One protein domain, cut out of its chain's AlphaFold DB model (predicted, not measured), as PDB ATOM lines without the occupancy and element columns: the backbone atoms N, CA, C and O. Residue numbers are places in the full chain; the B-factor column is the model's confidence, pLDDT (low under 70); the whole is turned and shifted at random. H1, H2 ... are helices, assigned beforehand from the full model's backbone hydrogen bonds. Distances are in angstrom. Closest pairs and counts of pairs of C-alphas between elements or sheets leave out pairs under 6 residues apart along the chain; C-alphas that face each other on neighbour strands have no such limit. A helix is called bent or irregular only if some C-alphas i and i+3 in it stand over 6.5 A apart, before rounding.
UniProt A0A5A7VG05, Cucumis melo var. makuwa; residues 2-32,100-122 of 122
ATOM      1  N   GLY A   2      52.634  44.946   2.801       79.88
ATOM      2  CA  GLY A   2      53.873  44.215   3.067       79.88
ATOM      3  C   GLY A   2      53.815  42.802   2.487       79.88
ATOM      4  O   GLY A   2      52.729  42.288   2.219       79.88
ATOM      5  N   TYR A   3      54.980  42.190   2.293       84.56
ATOM      6  CA  TYR A   3      55.105  40.763   1.994       84.56
ATOM      7  C   TYR A   3      55.236  39.988   3.308       84.56
ATOM      8  O   TYR A   3      55.873  40.469   4.241       84.56
ATOM      9  N   TYR A   4      54.643  38.798   3.374       89.88
ATOM     10  CA  TYR A   4      54.726  37.900   4.526       89.88
ATOM     11  C   TYR A   4      55.104  36.491   4.071       89.88
ATOM     12  O   TYR A   4      54.760  36.061   2.966       89.88
ATOM     13  N   TYR A   5      55.812  35.768   4.933       90.50
ATOM     14  CA  TYR A   5      56.233  34.396   4.697       90.50
ATOM     15  C   TYR A   5      55.224  33.423   5.289       90.50
ATOM     16  O   TYR A   5      54.796  33.569   6.430       90.50
ATOM     17  N   LEU A   6      54.847  32.410   4.511       91.44
ATOM     18  CA  LEU A   6      54.002  31.322   4.988       91.44
ATOM     19  C   LEU A   6      54.845  30.345   5.815       91.44
ATOM     20  O   LEU A   6      55.862  29.849   5.328       91.44
ATOM     21  N   CYS A   7      54.416  30.042   7.036       89.81
ATOM     22  CA  CYS A   7      55.188  29.231   7.976       89.81
ATOM     23  C   CYS A   7      54.493  27.931   8.368       89.81
ATOM     24  O   CYS A   7      53.297  27.731   8.140       89.81
ATOM     25  N   ASP A   8      55.268  27.026   8.966       87.12
ATOM     26  CA  ASP A   8      54.728  25.831   9.610       87.12
ATOM     27  C   ASP A   8      54.143  26.133  10.990       87.12
ATOM     28  O   ASP A   8      54.496  27.126  11.621       87.12
ATOM     29  N   VAL A   9      53.310  25.224  11.489       83.94
ATOM     30  CA  VAL A   9      52.722  25.270  12.835       83.94
ATOM     31  C   VAL A   9      53.779  25.293  13.950       83.94
ATOM     32  O   VAL A   9      53.527  25.817  15.039       83.94
ATOM     33  N   GLY A  10      54.972  24.754  13.670       85.50
ATOM     34  CA  GLY A  10      56.120  24.762  14.577       85.50
ATOM     35  C   GLY A  10      56.796  26.127  14.735       85.50
ATOM     36  O   GLY A  10      57.578  26.299  15.666       85.50
ATOM     37  N   TYR A  11      56.490  27.098  13.871       85.75
ATOM     38  CA  TYR A  11      57.039  28.450  13.961       85.75
ATOM     39  C   TYR A  11      56.119  29.381  14.763       85.75
ATOM     40  O   TYR A  11      54.894  29.202  14.767       85.75
ATOM     41  N   PRO A  12      56.683  30.392  15.444       85.62
ATOM     42  CA  PRO A  12      55.887  31.439  16.065       85.62
ATOM     43  C   PRO A  12      55.171  32.284  15.000       85.62
ATOM     44  O   PRO A  12      55.717  32.563  13.934       85.62
ATOM     45  N   ASN A  13      53.946  32.721  15.305       86.50
ATOM     46  CA  ASN A  13      53.250  33.738  14.517       86.50
ATOM     47  C   ASN A  13      53.779  35.120  14.914       86.50
ATOM     48  O   ASN A  13      53.189  35.792  15.762       86.50
ATOM     49  N   ALA A  14      54.919  35.497  14.354       88.62
ATOM     50  CA  ALA A  14      55.581  36.766  14.619       88.62
ATOM     51  C   ALA A  14      55.582  37.652  13.374       88.62
ATOM     52  O   ALA A  14      55.275  37.183  12.281       88.62
ATOM     53  N   GLU A  15      55.915  38.929  13.532       87.69
ATOM     54  CA  GLU A  15      55.842  39.898  12.438       87.69
ATOM     55  C   GLU A  15      56.565  39.412  11.171       87.69
ATOM     56  O   GLU A  15      57.700  38.938  11.212       87.69
ATOM     57  N   GLY A  16      55.871  39.475  10.031       87.44
ATOM     58  CA  GLY A  16      56.367  38.978   8.744       87.44
ATOM     59  C   GLY A  16      56.255  37.461   8.540       87.44
ATOM     60  O   GLY A  16      56.395  37.000   7.407       87.44
ATOM     61  N   PHE A  17      55.933  36.688   9.578       90.19
ATOM     62  CA  PHE A  17      55.745  35.239   9.536       90.19
ATOM     63  C   PHE A  17      54.292  34.880   9.846       90.19
ATOM     64  O   PHE A  17      53.741  35.183  10.905       90.19
ATOM     65  N   LEU A  18      53.656  34.203   8.901       91.69
ATOM     66  CA  LEU A  18      52.258  33.834   8.985       91.69
ATOM     67  C   LEU A  18      52.160  32.341   9.275       91.69
ATOM     68  O   LEU A  18      52.354  31.521   8.380       91.69
ATOM     69  N   ALA A  19      51.889  31.985  10.529       92.19
ATOM     70  CA  ALA A  19      51.700  30.598  10.952       92.19
ATOM     71  C   ALA A  19      50.203  30.223  10.943       92.19
ATOM     72  O   ALA A  19      49.354  31.103  11.139       92.19
ATOM     73  N   PRO A  20      49.849  28.939  10.755       93.44
ATOM     74  CA  PRO A  20      48.462  28.494  10.857       93.44
ATOM     75  C   PRO A  20      47.929  28.652  12.290       93.44
ATOM     76  O   PRO A  20      48.691  28.738  13.260       93.44
ATOM     77  N   TYR A  21      46.606  28.674  12.441       91.88
ATOM     78  CA  TYR A  21      45.977  28.572  13.755       91.88
ATOM     79  C   TYR A  21      46.197  27.176  14.326       91.88
ATOM     80  O   TYR A  21      45.962  26.172  13.649       91.88
ATOM     81  N   ARG A  22      46.626  27.127  15.587       86.19
ATOM     82  CA  ARG A  22      46.688  25.889  16.365       86.19
ATOM     83  C   ARG A  22      45.268  25.446  16.729       86.19
ATOM     84  O   ARG A  22      44.361  26.275  16.769       86.19
ATOM     85  N   ASP A  23      45.090  24.147  16.947       82.25
ATOM     86  CA  ASP A  23      43.824  23.538  17.388       82.25
ATOM     87  C   ASP A  23      42.629  23.763  16.444       82.25
ATOM     88  O   ASP A  23      41.474  23.779  16.863       82.25
ATOM     89  N   GLN A  24      42.897  23.950  15.152       81.44
ATOM     90  CA  GLN A  24      41.889  24.035  14.096       81.44
ATOM     91  C   GLN A  24      42.164  22.959  13.042       81.44
ATOM     92  O   GLN A  24      43.312  22.547  12.860       81.44
ATOM     93  N   ARG A  25      41.120  22.539  12.315       79.25
ATOM     94  CA  ARG A  25      41.238  21.609  11.177       79.25
ATOM     95  C   ARG A  25      42.309  22.101  10.197       79.25
ATOM     96  O   ARG A  25      42.357  23.287   9.861       79.25
ATOM     97  N   TYR A  26      43.187  21.203   9.762       74.12
ATOM     98  CA  TYR A  26      44.413  21.549   9.027       74.12
ATOM     99  C   TYR A  26      44.661  20.648   7.815       74.12
ATOM    100  O   TYR A  26      45.292  21.069   6.837       74.12
ATOM    101  N   HIS A  27      44.156  19.414   7.827       74.44
ATOM    102  CA  HIS A  27      44.440  18.464   6.761       74.44
ATOM    103  C   HIS A  27      43.518  18.705   5.564       74.44
ATOM    104  O   HIS A  27      42.301  18.716   5.695       74.44
ATOM    105  N   LEU A  28      44.084  18.825   4.355       74.44
ATOM    106  CA  LEU A  28      43.309  19.033   3.117       74.44
ATOM    107  C   LEU A  28      42.226  17.969   2.873       74.44
ATOM    108  O   LEU A  28      41.249  18.235   2.179       74.44
ATOM    109  N   GLN A  29      42.402  16.766   3.422       74.94
ATOM    110  CA  GLN A  29      41.424  15.683   3.322       74.94
ATOM    111  C   GLN A  29      40.148  15.960   4.126       74.94
ATOM    112  O   GLN A  29      39.078  15.542   3.695       74.94
ATOM    113  N   GLU A  30      40.236  16.719   5.222       76.75
ATOM    114  CA  GLU A  30      39.095  17.092   6.079       76.75
ATOM    115  C   GLU A  30      38.093  18.001   5.352       76.75
ATOM    116  O   GLU A  30      36.951  18.135   5.778       76.75
ATOM    117  N   TRP A  31      38.516  18.596   4.235       77.19
ATOM    118  CA  TRP A  31      37.739  19.538   3.429       77.19
ATOM    119  C   TRP A  31      37.149  18.901   2.161       77.19
ATOM    120  O   TRP A  31      36.562  19.597   1.335       77.19
ATOM    121  N   ARG A  32      37.323  17.587   1.954       76.88
ATOM    122  CA  ARG A  32      36.754  16.864   0.803       76.88
ATOM    123  C   ARG A  32      35.360  16.333   1.161       76.88
ATOM    124  O   ARG A  32      35.225  15.626   2.151       76.88
ATOM    125  N   ILE A 100      50.879  41.043  19.957       84.12
ATOM    126  CA  ILE A 100      49.408  41.017  19.977       84.12
ATOM    127  C   ILE A 100      48.858  41.670  18.703       84.12
ATOM    128  O   ILE A 100      47.924  41.153  18.098       84.12
ATOM    129  N   GLU A 101      49.491  42.752  18.247       88.69
ATOM    130  CA  GLU A 101      49.117  43.460  17.019       88.69
ATOM    131  C   GLU A 101      49.189  42.556  15.786       88.69
ATOM    132  O   GLU A 101      48.243  42.513  15.003       88.69
ATOM    133  N   TRP A 102      50.263  41.775  15.641       89.94
ATOM    134  CA  TRP A 102      50.399  40.849  14.516       89.94
ATOM    135  C   TRP A 102      49.355  39.730  14.552       89.94
ATOM    136  O   TRP A 102      48.829  39.311  13.518       89.94
ATOM    137  N   SER A 103      49.024  39.250  15.750       90.06
ATOM    138  CA  SER A 103      47.973  38.246  15.925       90.06
ATOM    139  C   SER A 103      46.595  38.798  15.553       90.06
ATOM    140  O   SER A 103      45.870  38.130  14.819       90.06
ATOM    141  N   ASN A 104      46.278  40.028  15.971       92.69
ATOM    142  CA  ASN A 104      45.038  40.714  15.597       92.69
ATOM    143  C   ASN A 104      44.965  40.949  14.088       92.69
ATOM    144  O   ASN A 104      43.954  40.653  13.465       92.69
ATOM    145  N   TRP A 105      46.067  41.389  13.475       93.75
ATOM    146  CA  TRP A 105      46.128  41.575  12.029       93.75
ATOM    147  C   TRP A 105      45.855  40.273  11.260       93.75
ATOM    148  O   TRP A 105      45.153  40.279  10.248       93.75
ATOM    149  N   ARG A 106      46.380  39.136  11.740       93.56
ATOM    150  CA  ARG A 106      46.075  37.823  11.154       93.56
ATOM    151  C   ARG A 106      44.595  37.463  11.312       93.56
ATOM    152  O   ARG A 106      44.021  36.919  10.370       93.56
ATOM    153  N   ASP A 107      43.997  37.756  12.466       94.81
ATOM    154  CA  ASP A 107      42.570  37.524  12.720       94.81
ATOM    155  C   ASP A 107      41.699  38.357  11.760       94.81
ATOM    156  O   ASP A 107      40.861  37.785  11.058       94.81
ATOM    157  N   ASP A 108      41.990  39.651  11.599       95.94
ATOM    158  CA  ASP A 108      41.307  40.535  10.641       95.94
ATOM    159  C   ASP A 108      41.455  40.037   9.191       95.94
ATOM    160  O   ASP A 108      40.504  40.033   8.401       95.94
ATOM    161  N   LEU A 109      42.657  39.577   8.823       94.75
ATOM    162  CA  LEU A 109      42.921  38.985   7.513       94.75
ATOM    163  C   LEU A 109      42.073  37.726   7.290       94.75
ATOM    164  O   LEU A 109      41.482  37.564   6.217       94.75
ATOM    165  N   ALA A 110      42.017  36.831   8.280       95.06
ATOM    166  CA  ALA A 110      41.242  35.598   8.206       95.06
ATOM    167  C   ALA A 110      39.744  35.889   8.035       95.06
ATOM    168  O   ALA A 110      39.094  35.282   7.177       95.06
ATOM    169  N   GLU A 111      39.206  36.850   8.788       96.50
ATOM    170  CA  GLU A 111      37.814  37.291   8.664       96.50
ATOM    171  C   GLU A 111      37.523  37.886   7.286       96.50
ATOM    172  O   GLU A 111      36.579  37.463   6.613       96.50
ATOM    173  N   ALA A 112      38.371  38.795   6.801       96.25
ATOM    174  CA  ALA A 112      38.211  39.396   5.481       96.25
ATOM    175  C   ALA A 112      38.233  38.340   4.360       96.25
ATOM    176  O   ALA A 112      37.425  38.388   3.424       96.25
ATOM    177  N   MET A 113      39.135  37.355   4.450       95.00
ATOM    178  CA  MET A 113      39.197  36.227   3.517       95.00
ATOM    179  C   MET A 113      37.904  35.403   3.529       95.00
ATOM    180  O   MET A 113      37.417  35.023   2.457       95.00
ATOM    181  N   PHE A 114      37.362  35.143   4.719       94.81
ATOM    182  CA  PHE A 114      36.158  34.343   4.918       94.81
ATOM    183  C   PHE A 114      34.896  35.057   4.429       94.81
ATOM    184  O   PHE A 114      34.167  34.491   3.616       94.81
ATOM    185  N   ILE A 115      34.695  36.327   4.793       95.00
ATOM    186  CA  ILE A 115      33.569  37.149   4.317       95.00
ATOM    187  C   ILE A 115      33.575  37.215   2.788       95.00
ATOM    188  O   ILE A 115      32.564  36.962   2.131       95.00
ATOM    189  N   LYS A 116      34.742  37.481   2.188       95.38
ATOM    190  CA  LYS A 116      34.892  37.515   0.727       95.38
ATOM    191  C   LYS A 116      34.561  36.165   0.086       95.38
ATOM    192  O   LYS A 116      34.136  36.117  -1.067       95.38
ATOM    193  N   TRP A 117      34.814  35.056   0.777       92.50
ATOM    194  CA  TRP A 117      34.420  33.734   0.308       92.50
ATOM    195  C   TRP A 117      32.914  33.519   0.421       92.50
ATOM    196  O   TRP A 117      32.328  33.129  -0.583       92.50
ATOM    197  N   GLN A 118      32.286  33.843   1.550       91.31
ATOM    198  CA  GLN A 118      30.834  33.723   1.709       91.31
ATOM    199  C   GLN A 118      30.087  34.510   0.628       91.31
ATOM    200  O   GLN A 118      29.231  33.950  -0.041       91.31
ATOM    201  N   LEU A 119      30.498  35.752   0.353       93.00
ATOM    202  CA  LEU A 119      29.895  36.585  -0.697       93.00
ATOM    203  C   LEU A 119      30.001  35.997  -2.113       93.00
ATOM    204  O   LEU A 119      29.195  36.332  -2.969       93.00
ATOM    205  N   ARG A 120      31.005  35.157  -2.390       90.62
ATOM    206  CA  ARG A 120      31.167  34.502  -3.702       90.62
ATOM    207  C   ARG A 120      30.372  33.206  -3.843       90.62
ATOM    208  O   ARG A 120      30.269  32.707  -4.956       90.62
ATOM    209  N   ASN A 121      29.937  32.625  -2.730       84.00
ATOM    210  CA  ASN A 121      29.271  31.320  -2.685       84.00
ATOM    211  C   ASN A 121      27.848  31.421  -2.105       84.00
ATOM    212  O   ASN A 121      27.267  30.393  -1.768       84.00
ATOM    213  N   ALA A 122      27.336  32.646  -1.957       75.12
ATOM    214  CA  ALA A 122      25.940  32.965  -1.677       75.12
ATOM    215  C   ALA A 122      25.180  33.112  -2.999       75.12
ATOM    216  O   ALA A 122      24.008  32.682  -3.038       75.12
TER     217      ALA A 122
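AT A GLANCE: This is residues 2 to 32 and 100 to 122 of the 122 residues of a protein of Cucumis melo var. makuwa (UniProt A0A5A7VG05). A loop of chain without a named element, residues 2 to 27, folds back on itself beside the first part of a long straight helix, H2, and then leads away to a one-turn helix, H1, on the far side of an open gap. The end of H2, with residues 108 to 122, sticks out from this body, and so do residues 27 to 32 with H1. The printed part has 54 residues with two named helices, H1 then H2, and no named strand. Its class is all helix, though under half of the residues, 25 of 54, are in named elements. The whole is loose, with a radius of gyration of the C-alphas of 12.8 A and spans of 34 by 25 by 19 A.

HOW THE PARTS SIT: Within the first stretch, residues 5 to 6 pair with residues 17 to 18, parallel, too short to be named strands. H1, residues 28 to 31, and H2, residues 100 to 120, are apart, with no C-alpha of the one within 8 A of the other. Residues 27 to 32 stand free, and so do residues 108 to 122, of which 108 to 120 belong to H2. In H2, 16 of 17 O i to N i+4 pairs are within hydrogen-bond range, while H1 is too short for such a pair.

IN THESE COORDINATES: The printed part begins at Gly 2, C-alpha at (53.873, 44.215, 3.067). H1 begins at Leu 28, C-alpha at (43.309, 19.033, 3.117). H2 is not bent and measures 30.6 A from C-alpha 100 at (49.408, 41.017, 19.977) to C-alpha 120 at (31.167, 34.502, -3.702).

THE WHOLE: The C-alphas farthest apart, of Gly 10 and Ala 122, are 35.2 A apart. Residues 33 to 99 are not printed, and C-alphas 32 and 100 are 33.3 A apart across this cut. The mean pLDDT of the printed part is 87.7, and no printed residue is under 70.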